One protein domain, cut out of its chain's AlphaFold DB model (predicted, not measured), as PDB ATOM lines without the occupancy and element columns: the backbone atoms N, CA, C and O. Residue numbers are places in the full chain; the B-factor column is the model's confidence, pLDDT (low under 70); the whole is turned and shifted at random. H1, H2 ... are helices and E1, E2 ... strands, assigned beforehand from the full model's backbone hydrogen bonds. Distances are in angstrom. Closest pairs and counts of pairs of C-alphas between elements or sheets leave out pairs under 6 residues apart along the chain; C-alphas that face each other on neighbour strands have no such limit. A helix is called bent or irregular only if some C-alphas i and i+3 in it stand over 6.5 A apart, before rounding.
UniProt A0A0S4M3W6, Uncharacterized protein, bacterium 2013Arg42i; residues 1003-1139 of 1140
ATOM      1  N   ILE A1003     -12.472  21.198 -31.977       86.69
ATOM      2  CA  ILE A1003     -13.909  21.402 -31.804       86.69
ATOM      3  C   ILE A1003     -14.162  22.229 -30.546       86.69
ATOM      4  O   ILE A1003     -13.900  21.767 -29.436       86.69
ATOM      5  N   ASP A1004     -14.714  23.427 -30.722       89.88
ATOM      6  CA  ASP A1004     -15.306  24.220 -29.640       89.88
ATOM      7  C   ASP A1004     -16.837  24.127 -29.721       89.88
ATOM      8  O   ASP A1004     -17.397  24.076 -30.816       89.88
ATOM      9  N   ILE A1005     -17.539  24.153 -28.587       91.62
ATOM     10  CA  ILE A1005     -18.999  24.374 -28.587       91.62
ATOM     11  C   ILE A1005     -19.326  25.873 -28.655       91.62
ATOM     12  O   ILE A1005     -18.506  26.710 -28.268       91.62
ATOM     13  N   SER A1006     -20.537  26.228 -29.096       87.12
ATOM     14  CA  SER A1006     -20.964  27.630 -29.146       87.12
ATOM     15  C   SER A1006     -20.923  28.308 -27.765       87.12
ATOM     16  O   SER A1006     -21.099  27.680 -26.715       87.12
ATOM     17  N   CYS A1007     -20.733  29.628 -27.742       77.19
ATOM     18  CA  CYS A1007     -20.693  30.391 -26.492       77.19
ATOM     19  C   CYS A1007     -22.032  30.356 -25.719       77.19
ATOM     20  O   CYS A1007     -22.024  30.398 -24.486       77.19
ATOM     21  N   GLY A1008     -23.167  30.217 -26.416       82.12
ATOM     22  CA  GLY A1008     -24.489  30.034 -25.805       82.12
ATOM     23  C   GLY A1008     -24.646  28.663 -25.140       82.12
ATOM     24  O   GLY A1008     -25.157  28.568 -24.020       82.12
ATOM     25  N   ASP A1009     -24.124  27.613 -25.774       90.44
ATOM     26  CA  ASP A1009     -24.082  26.257 -25.217       90.44
ATOM     27  C   ASP A1009     -23.168  26.197 -23.982       90.44
ATOM     28  O   ASP A1009     -23.573  25.739 -22.911       90.44
ATOM     29  N   ALA A1010     -21.965  26.770 -24.081       85.62
ATOM     30  CA  ALA A1010     -21.016  26.899 -22.974       85.62
ATOM     31  C   ALA A1010     -21.607  27.647 -21.763       85.62
ATOM     32  O   ALA A1010     -21.411  27.236 -20.611       85.62
ATOM     33  N   ALA A1011     -22.359  28.726 -22.007       76.94
ATOM     34  CA  ALA A1011     -23.068  29.471 -20.969       76.94
ATOM     35  C   ALA A1011     -24.215  28.653 -20.347       76.94
ATOM     36  O   ALA A1011     -24.409  28.695 -19.129       76.94
ATOM     37  N   SER A1012     -24.936  27.870 -21.152       90.69
ATOM     38  CA  SER A1012     -26.022  26.991 -20.697       90.69
ATOM     39  C   SER A1012     -25.501  25.871 -19.794       90.69
ATOM     40  O   SER A1012     -25.978  25.720 -18.666       90.69
ATOM     41  N   ILE A1013     -24.431  25.181 -20.206       90.69
ATOM     42  CA  ILE A1013     -23.727  24.187 -19.378       90.69
ATOM     43  C   ILE A1013     -23.205  24.836 -18.088       90.69
ATOM     44  O   ILE A1013     -23.379  24.282 -17.003       90.69
ATOM     45  N   PHE A1014     -22.615  26.035 -18.150       84.50
ATOM     46  CA  PHE A1014     -22.176  26.741 -16.941       84.50
ATOM     47  C   PHE A1014     -23.335  27.060 -15.978       84.50
ATOM     48  O   PHE A1014     -23.182  26.899 -14.764       84.50
ATOM     49  N   ASN A1015     -24.498  27.467 -16.490       83.75
ATOM     50  CA  ASN A1015     -25.681  27.735 -15.672       83.75
ATOM     51  C   ASN A1015     -26.227  26.459 -15.009       83.75
ATOM     52  O   ASN A1015     -26.533  26.491 -13.814       83.75
ATOM     53  N   ILE A1016     -26.260  25.330 -15.728       92.31
ATOM     54  CA  ILE A1016     -26.596  24.006 -15.179       92.31
ATOM     55  C   ILE A1016     -25.633  23.641 -14.041       92.31
ATOM     56  O   ILE A1016     -26.064  23.391 -12.915       92.31
ATOM     57  N   ARG A1017     -24.320  23.731 -14.277       93.62
ATOM     58  CA  ARG A1017     -23.300  23.452 -13.252       93.62
ATOM     59  C   ARG A1017     -23.412  24.366 -12.032       93.62
ATOM     60  O   ARG A1017     -23.224  23.924 -10.902       93.62
ATOM     61  N   LYS A1018     -23.759  25.644 -12.220       85.75
ATOM     62  CA  LYS A1018     -24.009  26.590 -11.119       85.75
ATOM     63  C   LYS A1018     -25.245  26.190 -10.295       85.75
ATOM     64  O   LYS A1018     -25.197  26.266  -9.067       85.75
ATOM     65  N   LYS A1019     -26.323  25.755 -10.959       92.94
ATOM     66  CA  LYS A1019     -27.567  25.231 -10.358       92.94
ATOM     67  C   LYS A1019     -27.318  23.953  -9.548       92.94
ATOM     68  O   LYS A1019     -27.873  23.812  -8.461       92.94
ATOM     69  N   PHE A1020     -26.481  23.037 -10.032       93.62
ATOM     70  CA  PHE A1020     -26.167  21.808  -9.300       93.62
ATOM     71  C   PHE A1020     -25.121  22.005  -8.199       93.62
ATOM     72  O   PHE A1020     -25.295  21.469  -7.107       93.62
ATOM     73  N   ALA A1021     -24.113  22.861  -8.392       88.88
ATOM     74  CA  ALA A1021     -23.122  23.164  -7.359       88.88
ATOM     75  C   ALA A1021     -23.735  23.743  -6.066       88.88
ATOM     76  O   ALA A1021     -23.223  23.464  -4.977       88.88
ATOM     77  N   SER A1022     -24.832  24.511  -6.144       86.25
ATOM     78  CA  SER A1022     -25.554  24.980  -4.949       86.25
ATOM     79  C   SER A1022     -26.339  23.856  -4.264       86.25
ATOM     80  O   SER A1022     -26.239  23.723  -3.044       86.25
ATOM     81  N   LYS A1023     -27.041  22.998  -5.026       93.81
ATOM     82  CA  LYS A1023     -27.725  21.800  -4.500       93.81
ATOM     83  C   LYS A1023     -26.751  20.857  -3.788       93.81
ATOM     84  O   LYS A1023     -26.995  20.486  -2.644       93.81
ATOM     85  N   ILE A1024     -25.627  20.539  -4.436       91.81
ATOM     86  CA  ILE A1024     -24.545  19.720  -3.871       91.81
ATOM     87  C   ILE A1024     -24.022  20.361  -2.582       91.81
ATOM     88  O   ILE A1024     -23.948  19.680  -1.567       91.81
ATOM     89  N   SER A1025     -23.714  21.665  -2.582       91.62
ATOM     90  CA  SER A1025     -23.216  22.346  -1.373       91.62
ATOM     91  C   SER A1025     -24.204  22.248  -0.205       91.62
ATOM     92  O   SER A1025     -23.788  21.904   0.894       91.62
ATOM     93  N   SER A1026     -25.501  22.469  -0.452       91.44
ATOM     94  CA  SER A1026     -26.556  22.386   0.573       91.44
ATOM     95  C   SER A1026     -26.675  20.983   1.182       91.44
ATOM     96  O   SER A1026     -26.619  20.829   2.400       91.44
ATOM     97  N   VAL A1027     -26.750  19.938   0.348       94.94
ATOM     98  CA  VAL A1027     -26.832  18.542   0.819       94.94
ATOM     99  C   VAL A1027     -25.576  18.137   1.598       94.94
ATOM    100  O   VAL A1027     -25.676  17.472   2.625       94.94
ATOM    101  N   VAL A1028     -24.397  18.590   1.166       94.81
ATOM    102  CA  VAL A1028     -23.118  18.324   1.841       94.81
ATOM    103  C   VAL A1028     -23.011  19.054   3.181       94.81
ATOM    104  O   VAL A1028     -22.593  18.444   4.165       94.81
ATOM    105  N   ASP A1029     -23.377  20.339   3.239       92.88
ATOM    106  CA  ASP A1029     -23.387  21.122   4.478       92.88
ATOM    107  C   ASP A1029     -24.355  20.487   5.491       92.88
ATOM    108  O   ASP A1029     -23.950  20.181   6.614       92.88
ATOM    109  N   ASN A1030     -25.588  20.184   5.070       94.06
ATOM    110  CA  ASN A1030     -26.595  19.522   5.901       94.06
ATOM    111  C   ASN A1030     -26.118  18.152   6.399       94.06
ATOM    112  O   ASN A1030     -26.232  17.871   7.592       94.06
ATOM    113  N   LYS A1031     -25.527  17.316   5.531       96.50
ATOM    114  CA  LYS A1031     -25.048  15.990   5.940       96.50
ATOM    115  C   LYS A1031     -23.869  16.068   6.905       96.50
ATOM    116  O   LYS A1031     -23.802  15.285   7.848       96.50
ATOM    117  N   PHE A1032     -22.958  17.026   6.734       95.81
ATOM    118  CA  PHE A1032     -21.892  17.246   7.713       95.81
ATOM    119  C   PHE A1032     -22.425  17.741   9.064       95.81
ATOM    120  O   PHE A1032     -21.901  17.306  10.089       95.81
ATOM    121  N   TYR A1033     -23.462  18.587   9.098       94.38
ATOM    122  CA  TYR A1033     -24.124  18.945  10.357       94.38
ATOM    123  C   TYR A1033     -24.805  17.732  11.007       94.38
ATOM    124  O   TYR A1033     -24.517  17.451  12.166       94.38
ATOM    125  N   GLU A1034     -25.624  16.978  10.261       95.50
ATOM    126  CA  GLU A1034     -26.280  15.742  10.723       95.50
ATOM    127  C   GLU A1034     -25.265  14.778  11.354       95.50
ATOM    128  O   GLU A1034     -25.419  14.367  12.504       95.50
ATOM    129  N   MET A1035     -24.186  14.463  10.630       95.50
ATOM    130  CA  MET A1035     -23.171  13.522  11.098       95.50
ATOM    131  C   MET A1035     -22.480  14.009  12.377       95.50
ATOM    132  O   MET A1035     -22.288  13.209  13.289       95.50
ATOM    133  N   VAL A1036     -22.110  15.293  12.475       93.00
ATOM    134  CA  VAL A1036     -21.399  15.809  13.661       93.00
ATOM    135  C   VAL A1036     -22.324  15.956  14.873       93.00
ATOM    136  O   VAL A1036     -21.906  15.612  15.979       93.00
ATOM    137  N   ILE A1037     -23.576  16.388  14.686       91.81
ATOM    138  CA  ILE A1037     -24.585  16.462  15.759       91.81
ATOM    139  C   ILE A1037     -24.859  15.061  16.322       91.81
ATOM    140  O   ILE A1037     -24.788  14.855  17.533       91.81
ATOM    141  N   ASN A1038     -25.070  14.079  15.443       95.38
ATOM    142  CA  ASN A1038     -25.355  12.695  15.821       95.38
ATOM    143  C   ASN A1038     -24.108  11.901  16.256       95.38
ATOM    144  O   ASN A1038     -24.214  10.701  16.496       95.38
ATOM    145  N   LYS A1039     -22.924  12.536  16.336       94.69
ATOM    146  CA  LYS A1039     -21.629  11.895  16.650       94.69
ATOM    147  C   LYS A1039     -21.378  10.624  15.819       94.69
ATOM    148  O   LYS A1039     -20.900   9.623  16.341       94.69
ATOM    149  N   HIS A1040     -21.707  10.676  14.527       95.31
ATOM    150  CA  HIS A1040     -21.673   9.537  13.609       95.31
ATOM    151  C   HIS A1040     -20.373   8.725  13.706       95.31
ATOM    152  O   HIS A1040     -19.272   9.255  13.530       95.31
ATOM    153  N   GLU A1041     -20.521   7.427  13.948       94.62
ATOM    154  CA  GLU A1041     -19.428   6.470  14.070       94.62
ATOM    155  C   GLU A1041     -19.222   5.733  12.741       94.62
ATOM    156  O   GLU A1041     -20.149   5.149  12.178       94.62
ATOM    157  N   PHE A1042     -18.000   5.781  12.209       92.38
ATOM    158  CA  PHE A1042     -17.628   5.006  11.026       92.38
ATOM    159  C   PHE A1042     -17.430   3.528  11.391       92.38
ATOM    160  O   PHE A1042     -17.081   3.207  12.522       92.38
ATOM    161  N   CYS A1043     -17.550   2.629  10.409       88.50
ATOM    162  CA  CYS A1043     -17.481   1.168  10.586       88.50
ATOM    163  C   CYS A1043     -16.172   0.614  11.199       88.50
ATOM    164  O   CYS A1043     -16.072  -0.589  11.414       88.50
ATOM    165  N   ASP A1044     -15.170   1.458  11.455       89.12
ATOM    166  CA  ASP A1044     -13.922   1.135  12.153       89.12
ATOM    167  C   ASP A1044     -13.830   1.784  13.553       89.12
ATOM    168  O   ASP A1044     -12.745   2.144  14.013       89.12
ATOM    169  N   GLY A1045     -14.976   1.984  14.214       90.81
ATOM    170  CA  GLY A1045     -15.083   2.503  15.587       90.81
ATOM    171  C   GLY A1045     -14.703   3.979  15.750       90.81
ATOM    172  O   GLY A1045     -14.537   4.484  16.859       90.81
ATOM    173  N   THR A1046     -14.482   4.697  14.645       90.12
ATOM    174  CA  THR A1046     -14.076   6.104  14.702       90.12
ATOM    175  C   THR A1046     -15.296   7.008  14.733       90.12
ATOM    176  O   THR A1046     -15.948   7.214  13.710       90.12
ATOM    177  N   VAL A1047     -15.543   7.635  15.879       90.81
ATOM    178  CA  VAL A1047     -16.497   8.743  16.007       90.81
ATOM    179  C   VAL A1047     -16.006   9.967  15.224       90.81
ATOM    180  O   VAL A1047     -14.836  10.364  15.297       90.81
ATOM    181  N   ILE A1048     -16.908  10.594  14.466       91.12
ATOM    182  CA  ILE A1048     -16.650  11.854  13.768       91.12
ATOM    183  C   ILE A1048     -16.264  12.956  14.767       91.12
ATOM    184  O   ILE A1048     -16.950  13.235  15.747       91.12
ATOM    185  N   SER A1049     -15.123  13.590  14.520       85.50
ATOM    186  CA  SER A1049     -14.511  14.575  15.417       85.50
ATOM    187  C   SER A1049     -14.196  15.867  14.670       85.50
ATOM    188  O   SER A1049     -14.199  15.894  13.437       85.50
ATOM    189  N   LEU A1050     -13.832  16.933  15.396       85.25
ATOM    190  CA  LEU A1050     -13.420  18.235  14.835       85.25
ATOM    191  C   LEU A1050     -12.048  18.199  14.105       85.25
ATOM    192  O   LEU A1050     -11.307  19.185  14.064       85.25
ATOM    193  N   SER A1051     -11.693  17.042  13.544       84.94
ATOM    194  CA  SER A1051     -10.423  16.726  12.900       84.94
ATOM    195  C   SER A1051     -10.228  17.460  11.562       84.94
ATOM    196  O   SER A1051     -11.188  17.694  10.815       84.94
ATOM    197  N   PRO A1052      -8.975  17.773  11.175       85.50
ATOM    198  CA  PRO A1052      -8.677  18.334   9.862       85.50
ATOM    199  C   PRO A1052      -9.159  17.433   8.717       85.50
ATOM    200  O   PRO A1052      -8.968  16.219   8.747       85.50
ATOM    201  N   TRP A1053      -9.682  18.041   7.645       87.06
ATOM    202  CA  TRP A1053     -10.184  17.340   6.446       87.06
ATOM    203  C   TRP A1053      -9.238  16.246   5.914       87.06
ATOM    204  O   TRP A1053      -9.691  15.185   5.493       87.06
ATOM    205  N   ARG A1054      -7.914  16.461   5.968       86.38
ATOM    206  CA  ARG A1054      -6.913  15.471   5.521       86.38
ATOM    207  C   ARG A1054      -7.008  14.129   6.257       86.38
ATOM    208  O   ARG A1054      -6.779  13.106   5.624       86.38
ATOM    209  N   SER A1055      -7.362  14.130   7.541       87.69
ATOM    210  CA  SER A1055      -7.443  12.919   8.367       87.69
ATOM    211  C   SER A1055      -8.747  12.148   8.148       87.69
ATOM    212  O   SER A1055      -8.752  10.923   8.171       87.69
ATOM    213  N   ILE A1056      -9.853  12.867   7.924       90.44
ATOM    214  CA  ILE A1056     -11.215  12.308   7.977       90.44
ATOM    215  C   ILE A1056     -11.889  12.163   6.599       90.44
ATOM    216  O   ILE A1056     -12.809  11.365   6.434       90.44
ATOM    217  N   SER A1057     -11.383  12.856   5.571       92.94
ATOM    218  CA  SER A1057     -11.924  12.806   4.201       92.94
ATOM    219  C   SER A1057     -12.002  11.397   3.613       92.94
ATOM    220  O   SER A1057     -12.987  11.096   2.952       92.94
ATOM    221  N   LYS A1058     -11.039  10.504   3.890       93.06
ATOM    222  CA  LYS A1058     -11.095   9.101   3.430       93.06
ATOM    223  C   LYS A1058     -12.357   8.356   3.900       93.06
ATOM    224  O   LYS A1058     -12.821   7.483   3.179       93.06
ATOM    225  N   LYS A1059     -12.902   8.713   5.071       93.88
ATOM    226  CA  LYS A1059     -14.108   8.106   5.664       93.88
ATOM    227  C   LYS A1059     -15.389   8.842   5.263       93.88
ATOM    228  O   LYS A1059     -16.397   8.212   4.971       93.88
ATOM    229  N   LEU A1060     -15.332  10.175   5.173       92.75
ATOM    230  CA  LEU A1060     -16.466  11.001   4.736       92.75
ATOM    231  C   LEU A1060     -16.765  10.886   3.235       92.75
ATOM    232  O   LEU A1060     -17.928  10.941   2.849       92.75
ATOM    233  N   LEU A1061     -15.752  10.740   2.374       93.56
ATOM    234  CA  LEU A1061     -15.936  10.768   0.917       93.56
ATOM    235  C   LEU A1061     -16.908   9.696   0.391       93.56
ATOM    236  O   LEU A1061     -17.764  10.079  -0.403       93.56
ATOM    237  N   PRO A1062     -16.848   8.413   0.807       94.94
ATOM    238  CA  PRO A1062     -17.831   7.411   0.387       94.94
ATOM    239  C   PRO A1062     -19.262   7.747   0.826       94.94
ATOM    240  O   PRO A1062     -20.184   7.636   0.022       94.94
ATOM    241  N   VAL A1063     -19.438   8.209   2.073       95.31
ATOM    242  CA  VAL A1063     -20.753   8.577   2.627       95.31
ATOM    243  C   VAL A1063     -21.347   9.745   1.845       95.31
ATOM    244  O   VAL A1063     -22.434   9.626   1.293       95.31
ATOM    245  N   ILE A1064     -20.604  10.846   1.719       95.00
ATOM    246  CA  ILE A1064     -21.086  12.045   1.028       95.00
ATOM    247  C   ILE A1064     -21.297  11.783  -0.467       95.00
ATOM    248  O   ILE A1064     -22.286  12.262  -1.015       95.00
ATOM    249  N   LYS A1065     -20.432  10.994  -1.130       95.56
ATOM    250  CA  LYS A1065     -20.653  10.596  -2.532       95.56
ATOM    251  C   LYS A1065     -21.998   9.896  -2.711       95.56
ATOM    252  O   LYS A1065     -22.736  10.292  -3.601       95.56
ATOM    253  N   LYS A1066     -22.359   8.949  -1.837       96.12
ATOM    254  CA  LYS A1066     -23.658   8.256  -1.894       96.12
ATOM    255  C   LYS A1066     -24.852   9.226  -1.859       96.12
ATOM    256  O   LYS A1066     -25.816   9.002  -2.584       96.12
ATOM    257  N   GLU A1067     -24.767  10.299  -1.071       96.75
ATOM    258  CA  GLU A1067     -25.822  11.325  -0.966       96.75
ATOM    259  C   GLU A1067     -25.883  12.256  -2.196       96.75
ATOM    260  O   GLU A1067     -26.961  12.699  -2.587       96.75
ATOM    261  N   VAL A1068     -24.742  12.563  -2.834       96.62
ATOM    262  CA  VAL A1068     -24.700  13.467  -4.005       96.62
ATOM    263  C   VAL A1068     -24.784  12.753  -5.358       96.62
ATOM    264  O   VAL A1068     -25.106  13.392  -6.356       96.62
ATOM    265  N   ASP A1069     -24.556  11.440  -5.415       96.06
ATOM    266  CA  ASP A1069     -24.617  10.603  -6.623       96.06
ATOM    267  C   ASP A1069     -25.913  10.774  -7.449       96.06
ATOM    268  O   ASP A1069     -25.823  10.895  -8.675       96.06
ATOM    269  N   PRO A1070     -27.119  10.852  -6.843       96.94
ATOM    270  CA  PRO A1070     -28.352  11.156  -7.575       96.94
ATOM    271  C   PRO A1070     -28.320  12.542  -8.236       96.94
ATOM    272  O   PRO A1070     -28.735  12.700  -9.382       96.94
ATOM    273  N   ILE A1071     -27.764  13.538  -7.541       96.06
ATOM    274  CA  ILE A1071     -27.657  14.928  -8.007       96.06
ATOM    275  C   ILE A1071     -26.688  15.016  -9.196       96.06
ATOM    276  O   ILE A1071     -26.989  15.672 -10.189       96.06
ATOM    277  N   ILE A1072     -25.564  14.297  -9.120       95.62
ATOM    278  CA  ILE A1072     -24.546  14.198 -10.178       95.62
ATOM    279  C   ILE A1072     -25.109  13.495 -11.422       95.62
ATOM    280  O   ILE A1072     -24.783  13.875 -12.545       95.62
ATOM    281  N   LYS A1073     -25.974  12.486 -11.245       96.38
ATOM    282  CA  LYS A1073     -26.677  11.828 -12.358       96.38
ATOM    283  C   LYS A1073     -27.628  12.798 -13.064       96.38
ATOM    284  O   LYS A1073     -27.582  12.872 -14.287       96.38
ATOM    285  N   CYS A1074     -28.403  13.595 -12.323       96.06
ATOM    286  CA  CYS A1074     -29.223  14.660 -12.910       96.06
ATOM    287  C   CYS A1074     -28.379  15.727 -13.633       96.06
ATOM    288  O   CYS A1074     -28.742  16.134 -14.733       96.06
ATOM    289  N   GLU A1075     -27.242  16.142 -13.060       97.00
ATOM    290  CA  GLU A1075     -26.310  17.083 -13.701       97.00
ATOM    291  C   GLU A1075     -25.759  16.522 -15.023       97.00
ATOM    292  O   GLU A1075     -25.780  17.217 -16.037       97.00
ATOM    293  N   ARG A1076     -25.353  15.241 -15.054       97.44
ATOM    294  CA  ARG A1076     -24.880  14.566 -16.278       97.44
ATOM    295  C   ARG A1076     -25.962  14.497 -17.362       97.44
ATOM    296  O   ARG A1076     -25.628  14.655 -18.535       97.44
ATOM    297  N   THR A1077     -27.223  14.266 -16.990       97.00
ATOM    298  CA  THR A1077     -28.350  14.249 -17.938       97.00
ATOM    299  C   THR A1077     -28.615  15.641 -18.506       97.00
ATOM    300  O   THR A1077     -28.497  15.806 -19.713       97.00
ATOM    301  N   GLU A1078     -28.824  16.671 -17.675       97.75
ATOM    302  CA  GLU A1078     -29.092  18.031 -18.181       97.75
ATOM    303  C   GLU A1078     -27.947  18.571 -19.068       97.75
ATOM    304  O   GLU A1078     -28.194  19.262 -20.054       97.75
ATOM    305  N   ILE A1079     -26.687  18.230 -18.759       96.19
ATOM    306  CA  ILE A1079     -25.527  18.586 -19.597       96.19
ATOM    307  C   ILE A1079     -25.541  17.828 -20.934       96.19
ATOM    308  O   ILE A1079     -25.230  18.417 -21.970       96.19
ATOM    309  N   ARG A1080     -25.905  16.538 -20.935       97.44
ATOM    310  CA  ARG A1080     -26.046  15.733 -22.159       97.44
ATOM    311  C   ARG A1080     -27.172  16.255 -23.046       97.44
ATOM    312  O   ARG A1080     -26.991  16.291 -24.261       97.44
ATOM    313  N   ASP A1081     -28.295  16.656 -22.463       96.56
ATOM    314  CA  ASP A1081     -29.463  17.131 -23.206       96.56
ATOM    315  C   ASP A1081     -29.142  18.432 -23.956       96.56
ATOM    316  O   ASP A1081     -29.433  18.540 -25.146       96.56
ATOM    317  N   VAL A1082     -28.432  19.371 -23.308       96.75
ATOM    318  CA  VAL A1082     -27.885  20.569 -23.976       96.75
ATOM    319  C   VAL A1082     -26.911  20.174 -25.088       96.75
ATOM    320  O   VAL A1082     -27.138  20.529 -26.243       96.75
ATOM    321  N   LEU A1083     -25.877  19.378 -24.784       95.38
ATOM    322  CA  LEU A1083     -24.869  18.977 -25.776       95.38
ATOM    323  C   LEU A1083     -25.461  18.220 -26.981       95.38
ATOM    324  O   LEU A1083     -24.907  18.290 -28.072       95.38
ATOM    325  N   SER A1084     -26.597  17.537 -26.817       96.19
ATOM    326  CA  SER A1084     -27.285  16.821 -27.902       96.19
ATOM    327  C   SER A1084     -27.965  17.749 -28.922       96.19
ATOM    328  O   SER A1084     -28.284  17.307 -30.026       96.19
ATOM    329  N   VAL A1085     -28.174  19.028 -28.585       96.44
ATOM    330  CA  VAL A1085     -28.675  20.061 -29.512       96.44
ATOM    331  C   VAL A1085     -27.631  21.127 -29.864       96.44
ATOM    332  O   VAL A1085     -27.821  21.835 -30.855       96.44
ATOM    333  N   SER A1086     -26.537  21.213 -29.099       94.81
ATOM    334  CA  SER A1086     -25.473  22.209 -29.246       94.81
ATOM    335  C   SER A1086     -24.800  22.239 -30.618       94.81
ATOM    336  O   SER A1086     -24.626  21.219 -31.295       94.81
ATOM    337  N   LEU A1087     -24.339  23.438 -30.984       94.56
ATOM    338  CA  LEU A1087     -23.523  23.657 -32.173       94.56
ATOM    339  C   LEU A1087     -22.030  23.606 -31.834       94.56
ATOM    340  O   LEU A1087     -21.558  24.191 -30.860       94.56
ATOM    341  N   ALA A1088     -21.307  22.903 -32.693       92.81
ATOM    342  CA  ALA A1088     -19.878  22.683 -32.697       92.81
ATOM    343  C   ALA A1088     -19.238  23.514 -33.813       92.81
ATOM    344  O   ALA A1088     -19.633  23.392 -34.975       92.81
ATOM    345  N   ILE A1089     -18.241  24.321 -33.466       91.12
ATOM    346  CA  ILE A1089     -17.368  25.014 -34.409       91.12
ATOM    347  C   ILE A1089     -16.117  24.149 -34.566       91.12
ATOM    348  O   ILE A1089     -15.314  24.019 -33.640       91.12
ATOM    349  N   VAL A1090     -15.987  23.519 -35.731       92.94
ATOM    350  CA  VAL A1090     -14.884  22.623 -36.084       92.94
ATOM    351  C   VAL A1090     -13.860  23.414 -36.887       92.94
ATOM    352  O   VAL A1090     -14.091  23.705 -38.059       92.94
ATOM    353  N   TYR A1091     -12.748  23.777 -36.253       86.94
ATOM    354  CA  TYR A1091     -11.611  24.444 -36.885       86.94
ATOM    355  C   TYR A1091     -10.657  23.403 -37.467       86.94
ATOM    356  O   TYR A1091     -10.126  22.566 -36.730       86.94
ATOM    357  N   ASN A1092     -10.409  23.471 -38.767       88.44
ATOM    358  CA  ASN A1092      -9.477  22.596 -39.465       88.44
ATOM    359  C   ASN A1092      -8.056  23.178 -39.373       88.44
ATOM    360  O   ASN A1092      -7.833  24.359 -39.638       88.44
ATOM    361  N   TYR A1093      -7.074  22.363 -38.970       78.19
ATOM    362  CA  TYR A1093      -5.720  22.868 -38.698       78.19
ATOM    363  C   TYR A1093      -4.880  23.170 -39.957       78.19
ATOM    364  O   TYR A1093      -3.839  23.814 -39.827       78.19
ATOM    365  N   GLY A1094      -5.300  22.715 -41.145       71.06
ATOM    366  CA  GLY A1094      -4.518  22.823 -42.388       71.06
ATOM    367  C   GLY A1094      -4.805  24.058 -43.251       71.06
ATOM    368  O   GLY A1094      -3.881  24.624 -43.821       71.06
ATOM    369  N   ASP A1095      -6.065  24.484 -43.337       76.75
ATOM    370  CA  ASP A1095      -6.545  25.585 -44.193       76.75
ATOM    371  C   ASP A1095      -7.014  26.815 -43.388       76.75
ATOM    372  O   ASP A1095      -7.240  27.884 -43.949       76.75
ATOM    373  N   GLY A1096      -7.167  26.676 -42.066       71.00
ATOM    374  CA  GLY A1096      -7.724  27.708 -41.193       71.00
ATOM    375  C   GLY A1096      -9.245  27.864 -41.294       71.00
ATOM    376  O   GLY A1096      -9.784  28.796 -40.693       71.00
ATOM    377  N   SER A1097      -9.947  26.979 -42.011       80.12
ATOM    378  CA  SER A1097     -11.406  27.039 -42.117       80.12
ATOM    379  C   SER A1097     -12.083  26.618 -40.813       80.12
ATOM    380  O   SER A1097     -11.560  25.819 -40.027       80.12
ATOM    381  N   SER A1098     -13.280  27.153 -40.576       89.06
ATOM    382  CA  SER A1098     -14.162  26.716 -39.498       89.06
ATOM    383  C   SER A1098     -15.523  26.323 -40.059       89.06
ATOM    384  O   SER A1098     -16.139  27.060 -40.828       89.06
ATOM    385  N   THR A1099     -16.005  25.140 -39.682       93.81
ATOM    386  CA  THR A1099     -17.329  24.646 -40.080       93.81
ATOM    387  C   THR A1099     -18.220  24.495 -38.854       93.81
ATOM    388  O   THR A1099     -17.841  23.865 -37.867       93.81
ATOM    389  N   THR A1100     -19.414  25.087 -38.904       94.44
ATOM    390  CA  THR A1100     -20.396  24.999 -37.816       94.44
ATOM    391  C   THR A1100     -21.400  23.894 -38.118       94.44
ATOM    392  O   THR A1100     -22.118  23.957 -39.113       94.44
ATOM    393  N   ARG A1101     -21.485  22.887 -37.246       96.31
ATOM    394  CA  ARG A1101     -22.452  21.778 -37.340       96.31
ATOM    395  C   ARG A1101     -22.955  21.372 -35.958       96.31
ATOM    396  O   ARG A1101     -22.444  21.848 -34.956       96.31
ATOM    397  N   LYS A1102     -23.928  20.465 -35.867       96.75
ATOM    398  CA  LYS A1102     -24.262  19.831 -34.578       96.75
ATOM    399  C   LYS A1102     -23.130  18.901 -34.116       96.75
ATOM    400  O   LYS A1102     -22.408  18.338 -34.949       96.75
ATOM    401  N   LEU A1103     -22.996  18.729 -32.801       95.06
ATOM    402  CA  LEU A1103     -22.161  17.669 -32.226       95.06
ATOM    403  C   LEU A1103     -22.691  16.293 -32.655       95.06
ATOM    404  O   LEU A1103     -23.896  16.046 -32.602       95.06
ATOM    405  N   ILE A1104     -21.802  15.378 -33.048       96.31
ATOM    406  CA  ILE A1104     -22.182  13.969 -33.256       96.31
ATOM    407  C   ILE A1104     -22.191  13.211 -31.914       96.31
ATOM    408  O   ILE A1104     -21.465  13.600 -30.997       96.31
ATOM    409  N   PRO A1105     -22.947  12.104 -31.754       96.00
ATOM    410  CA  PRO A1105     -23.118  11.438 -30.454       96.00
ATOM    411  C   PRO A1105     -21.816  11.036 -29.734       96.00
ATOM    412  O   PRO A1105     -21.756  11.068 -28.505       96.00
ATOM    413  N   GLY A1106     -20.753  10.707 -30.479       93.69
ATOM    414  CA  GLY A1106     -19.426  10.448 -29.905       93.69
ATOM    415  C   GLY A1106     -18.784  11.693 -29.277       93.69
ATOM    416  O   GLY A1106     -18.218  11.613 -28.190       93.69
ATOM    417  N   GLU A1107     -18.929  12.858 -29.910       94.38
ATOM    418  CA  GLU A1107     -18.453  14.138 -29.373       94.38
ATOM    419  C   GLU A1107     -19.289  14.570 -28.169       94.38
ATOM    420  O   GLU A1107     -18.717  14.975 -27.163       94.38
ATOM    421  N   VAL A1108     -20.618  14.407 -28.223       95.56
ATOM    422  CA  VAL A1108     -21.513  14.627 -27.069       95.56
ATOM    423  C   VAL A1108     -21.041  13.804 -25.868       95.56
ATOM    424  O   VAL A1108     -20.900  14.345 -24.774       95.56
ATOM    425  N   SER A1109     -20.732  12.519 -26.069       94.19
ATOM    426  CA  SER A1109     -20.195  11.649 -25.018       94.19
ATOM    427  C   SER A1109     -18.855  12.162 -24.468       94.19
ATOM    428  O   SER A1109     -18.700  12.308 -23.256       94.19
ATOM    429  N   ASN A1110     -17.911  12.520 -25.346       90.75
ATOM    430  CA  ASN A1110     -16.600  13.039 -24.946       90.75
ATOM    431  C   ASN A1110     -16.708  14.362 -24.169       90.75
ATOM    432  O   ASN A1110     -16.075  14.513 -23.123       90.75
ATOM    433  N   PHE A1111     -17.541  15.300 -24.631       92.56
ATOM    434  CA  PHE A1111     -17.794  16.554 -23.925       92.56
ATOM    435  C   PHE A1111     -18.448  16.306 -22.566       92.56
ATOM    436  O   PHE A1111     -17.960  16.855 -21.581       92.56
ATOM    437  N   VAL A1112     -19.470  15.443 -22.466       94.81
ATOM    438  CA  VAL A1112     -20.079  15.077 -21.172       94.81
ATOM    439  C   VAL A1112     -19.006  14.609 -20.185       94.81
ATOM    440  O   VAL A1112     -18.950  15.130 -19.073       94.81
ATOM    441  N   GLU A1113     -18.104  13.707 -20.575       94.38
ATOM    442  CA  GLU A1113     -17.061  13.211 -19.667       94.38
ATOM    443  C   GLU A1113     -16.010  14.277 -19.301       94.38
ATOM    444  O   GLU A1113     -15.611  14.362 -18.135       94.38
ATOM    445  N   ILE A1114     -15.634  15.171 -20.227       88.50
ATOM    446  CA  ILE A1114     -14.787  16.345 -19.932       88.50
ATOM    447  C   ILE A1114     -15.459  17.256 -18.890       88.50
ATOM    448  O   ILE A1114     -14.812  17.709 -17.935       88.50
ATOM    449  N   VAL A1115     -16.767  17.509 -19.021       89.69
ATOM    450  CA  VAL A1115     -17.504  18.329 -18.053       89.69
ATOM    451  C   VAL A1115     -17.661  17.605 -16.713       89.69
ATOM    452  O   VAL A1115     -17.412  18.221 -15.674       89.69
ATOM    453  N   MET A1116     -17.977  16.307 -16.693       93.81
ATOM    454  CA  MET A1116     -18.136  15.552 -15.443       93.81
ATOM    455  C   MET A1116     -16.819  15.398 -14.671       93.81
ATOM    456  O   MET A1116     -16.819  15.561 -13.451       93.81
ATOM    457  N   ALA A1117     -15.675  15.230 -15.343       87.06
ATOM    458  CA  ALA A1117     -14.362  15.282 -14.687       87.06
ATOM    459  C   ALA A1117     -14.105  16.648 -14.000       87.06
ATOM    460  O   ALA A1117     -13.503  16.731 -12.924       87.06
ATOM    461  N   SER A1118     -14.620  17.738 -14.582       85.12
ATOM    462  CA  SER A1118     -14.615  19.075 -13.973       85.12
ATOM    463  C   SER A1118     -15.596  19.197 -12.793       85.12
ATOM    464  O   SER A1118     -15.305  19.925 -11.835       85.12
ATOM    465  N   VAL A1119     -16.741  18.506 -12.823       87.44
ATOM    466  CA  VAL A1119     -17.701  18.413 -11.704       87.44
ATOM    467  C   VAL A1119     -17.083  17.664 -10.521       87.44
ATOM    468  O   VAL A1119     -17.007  18.246  -9.440       87.44
ATOM    469  N   ASP A1120     -16.530  16.462 -10.719       86.75
ATOM    470  CA  ASP A1120     -15.849  15.670  -9.674       86.75
ATOM    471  C   ASP A1120     -14.753  16.469  -8.949       86.75
ATOM    472  O   ASP A1120     -14.668  16.493  -7.715       86.75
ATOM    473  N   LYS A1121     -13.939  17.208  -9.711       84.31
ATOM    474  CA  LYS A1121     -12.884  18.061  -9.153       84.31
ATOM    475  C   LYS A1121     -13.446  19.245  -8.350       84.31
ATOM    476  O   LYS A1121     -12.891  19.604  -7.310       84.31
ATOM    477  N   SER A1122     -14.553  19.837  -8.804       79.81
ATOM    478  CA  SER A1122     -15.235  20.951  -8.123       79.81
ATOM    479  C   SER A1122     -15.936  20.499  -6.838       79.81
ATOM    480  O   SER A1122     -15.862  21.177  -5.813       79.81
ATOM    481  N   MET A1123     -16.551  19.321  -6.871       89.38
ATOM    482  CA  MET A1123     -17.243  18.660  -5.767       89.38
ATOM    483  C   MET A1123     -16.303  18.388  -4.585       89.38
ATOM    484  O   MET A1123     -16.602  18.786  -3.460       89.38
ATOM    485  N   TYR A1124     -15.107  17.835  -4.824       88.31
ATOM    486  CA  TYR A1124     -14.099  17.655  -3.766       88.31
ATOM    487  C   TYR A1124     -13.709  18.988  -3.091       88.31
ATOM    488  O   TYR A1124     -13.519  19.064  -1.868       88.31
ATOM    489  N   LEU A1125     -13.608  20.072  -3.871       83.75
ATOM    490  CA  LEU A1125     -13.325  21.414  -3.353       83.75
ATOM    491  C   LEU A1125     -14.511  21.999  -2.571       83.75
ATOM    492  O   LEU A1125     -14.269  22.702  -1.585       83.75
ATOM    493  N   ALA A1126     -15.751  21.696  -2.972       84.19
ATOM    494  CA  ALA A1126     -16.964  22.044  -2.236       84.19
ATOM    495  C   ALA A1126     -16.996  21.328  -0.880       84.19
ATOM    496  O   ALA A1126     -17.023  22.007   0.140       84.19
ATOM    497  N   PHE A1127     -16.818  20.002  -0.837       92.81
ATOM    498  CA  PHE A1127     -16.763  19.238   0.419       92.81
ATOM    499  C   PHE A1127     -15.684  19.784   1.374       92.81
ATOM    500  O   PHE A1127     -15.926  20.015   2.558       92.81
ATOM    501  N   THR A1128     -14.498  20.095   0.835       90.44
ATOM    502  CA  THR A1128     -13.388  20.699   1.595       90.44
ATOM    503  C   THR A1128     -13.726  22.098   2.143       90.44
ATOM    504  O   THR A1128     -13.138  22.522   3.141       90.44
ATOM    505  N   LYS A1129     -14.622  22.849   1.487       89.19
ATOM    506  CA  LYS A1129     -15.115  24.164   1.933       89.19
ATOM    507  C   LYS A1129     -16.207  23.993   2.993       89.19
ATOM    508  O   LYS A1129     -16.085  24.603   4.051       89.19
ATOM    509  N   SER A1130     -17.193  23.140   2.730       90.88
ATOM    510  CA  SER A1130     -18.306  22.788   3.614       90.88
ATOM    511  C   SER A1130     -17.838  22.293   4.980       90.88
ATOM    512  O   SER A1130     -18.178  22.886   6.001       90.88
ATOM    513  N   TRP A1131     -16.910  21.329   5.018       93.62
ATOM    514  CA  TRP A1131     -16.319  20.849   6.275       93.62
ATOM    515  C   TRP A1131     -15.661  21.979   7.087       93.62
ATOM    516  O   TRP A1131     -15.785  22.042   8.304       93.62
ATOM    517  N   ARG A1132     -15.003  22.940   6.422       89.50
ATOM    518  CA  ARG A1132     -14.416  24.127   7.081       89.50
ATOM    519  C   ARG A1132     -15.447  25.181   7.496       89.50
ATOM    520  O   ARG A1132     -15.069  26.111   8.205       89.50
ATOM    521  N   SER A1133     -16.684  25.084   7.016       89.88
ATOM    522  CA  SER A1133     -17.815  25.896   7.465       89.88
ATOM    523  C   SER A1133     -18.364  25.315   8.768       89.88
ATOM    524  O   SER A1133     -18.352  26.000   9.786       89.88
ATOM    525  N   VAL A1134     -18.678  24.014   8.773       90.62
ATOM    526  CA  VAL A1134     -19.145  23.264   9.955       90.62
ATOM    527  C   VAL A1134     -18.124  23.319  11.104       90.62
ATOM    528  O   VAL A1134     -18.467  23.650  12.234       90.62
ATOM    529  N   LEU A1135     -16.826  23.137  10.822       88.50
ATOM    530  CA  LEU A1135     -15.753  23.296  11.823       88.50
ATOM    531  C   LEU A1135     -15.550  24.738  12.347       88.50
ATOM    532  O   LEU A1135     -14.682  24.944  13.200       88.50
ATOM    533  N   LYS A1136     -16.270  25.738  11.824       87.56
ATOM    534  CA  LYS A1136     -16.273  27.116  12.342       87.56
ATOM    535  C   LYS A1136     -17.534  27.430  13.135       87.56
ATOM    536  O   LYS A1136     -17.411  28.039  14.189       87.56
ATOM    537  N   SER A1137     -18.705  27.033  12.643       85.75
ATOM    538  CA  SER A1137     -19.975  27.213  13.358       85.75
ATOM    539  C   SER A1137     -20.049  26.383  14.640       85.75
ATOM    540  O   SER A1137     -20.743  26.778  15.559       85.75
ATOM    541  N   LEU A1138     -19.275  25.297  14.743       82.50
ATOM    542  CA  LEU A1138     -19.082  24.515  15.974       82.50
ATOM    543  C   LEU A1138     -17.898  25.002  16.844       82.50
ATOM    544  O   LEU A1138     -17.358  24.235  17.644       82.50
ATOM    545  N   LYS A1139     -17.411  26.231  16.626       80.88
ATOM    546  CA  LYS A1139     -16.298  26.852  17.380       80.88
ATOM    547  C   LYS A1139     -16.570  28.285  17.850       80.88
ATOM    548  O   LYS A1139     -15.698  28.858  18.506       80.88
TER     549      LYS A1139
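This is residues 1003 to 1139 of the 1140 residues of an uncharacterized protein of bacterium 2013Arg42i (UniProt A0A0S4M3W6). A small sheet of three strands, E1, E2 and E3, sits at one end of a long rod made by three helices, H1, H2 and H3, in an up-and-down bundle, each running against the one before it. The long link of residues 1038 to 1052 lies at the other end of the rod, and near it H2 has a kink. The printed part has 137 residues, in the order E1, H1, H2, E2, E3, H3, and its class is mostly helix. The sheet's order is E1, E2, E3, antiparallel throughout. The whole is loose, with a radius of gyration of the C-alphas of 19.5 A and spans of 63 by 25 by 25 A.

In the sheet, E1 is residues 1003 to 1005, 6.7 A long, with C-alpha 1003 at (-13.909, 21.402, -31.804). E2 is residues 1087 to 1092, 15.9 A, and E3 is residues 1098 to 1102, 13.2 A. H1 is residues 1007 to 1037, 44.7 A. H2 is residues 1053 to 1083, 35.4 A; it is irregular, with C-alphas 1055 and 1058 7.2 A apart, and has a kink of 60 degrees near residue 1060. H3, residues 1105 to 1137, is 46.7 A long and ends with C-alpha 1137 at (-19.975, 27.213, 13.358).

E2 is the inner strand. E2 and E3 form a hairpin; N 1088 and O 1101 are within hydrogen-bond range at 2.7 A. E1 and E2 are antiparallel neighbours, with N 1089 and O 1004 within range at 2.8 A. H1 only grazes the sheet with residues 1007 to 1010, and H3 only grazes it with residues 1107 to 1111. H2 is not on the sheet. H1 and H2 form a helical hairpin: they touch, opposite ways at a shallow tilt of 32 degrees, the closest C-alphas being those of Ile 1013 and Ile 1079, 5.9 A apart. H2 and H3 touch, opposite ways at a steep tilt of 38 degrees, closest at the C-alphas of Leu 1083 and Val 1108, 5.6 A. H3 touches H1 with its residues 1119 to 1134 alone, the same way at a tilt of 36 degrees, only just steep; the C-alphas of Asp 1029 and Ser 1130 are closest, 5.4 A. O i to N i+4 pairs are within range in 26 of 27 cases in H1, 21 of 27 in H2 and 26 of 29 in H3.

The C-alphas farthest apart, those of Gly 1045 and Asp 1095, are 64.6 A apart. The printed part has no cut. The link from H1 to H2 is long, with 15 residues; within it residues 1041 to 1042 pair antiparallel with 1046 to 1047. The mean pLDDT of the printed part is 90.9, and no printed residue is under 70.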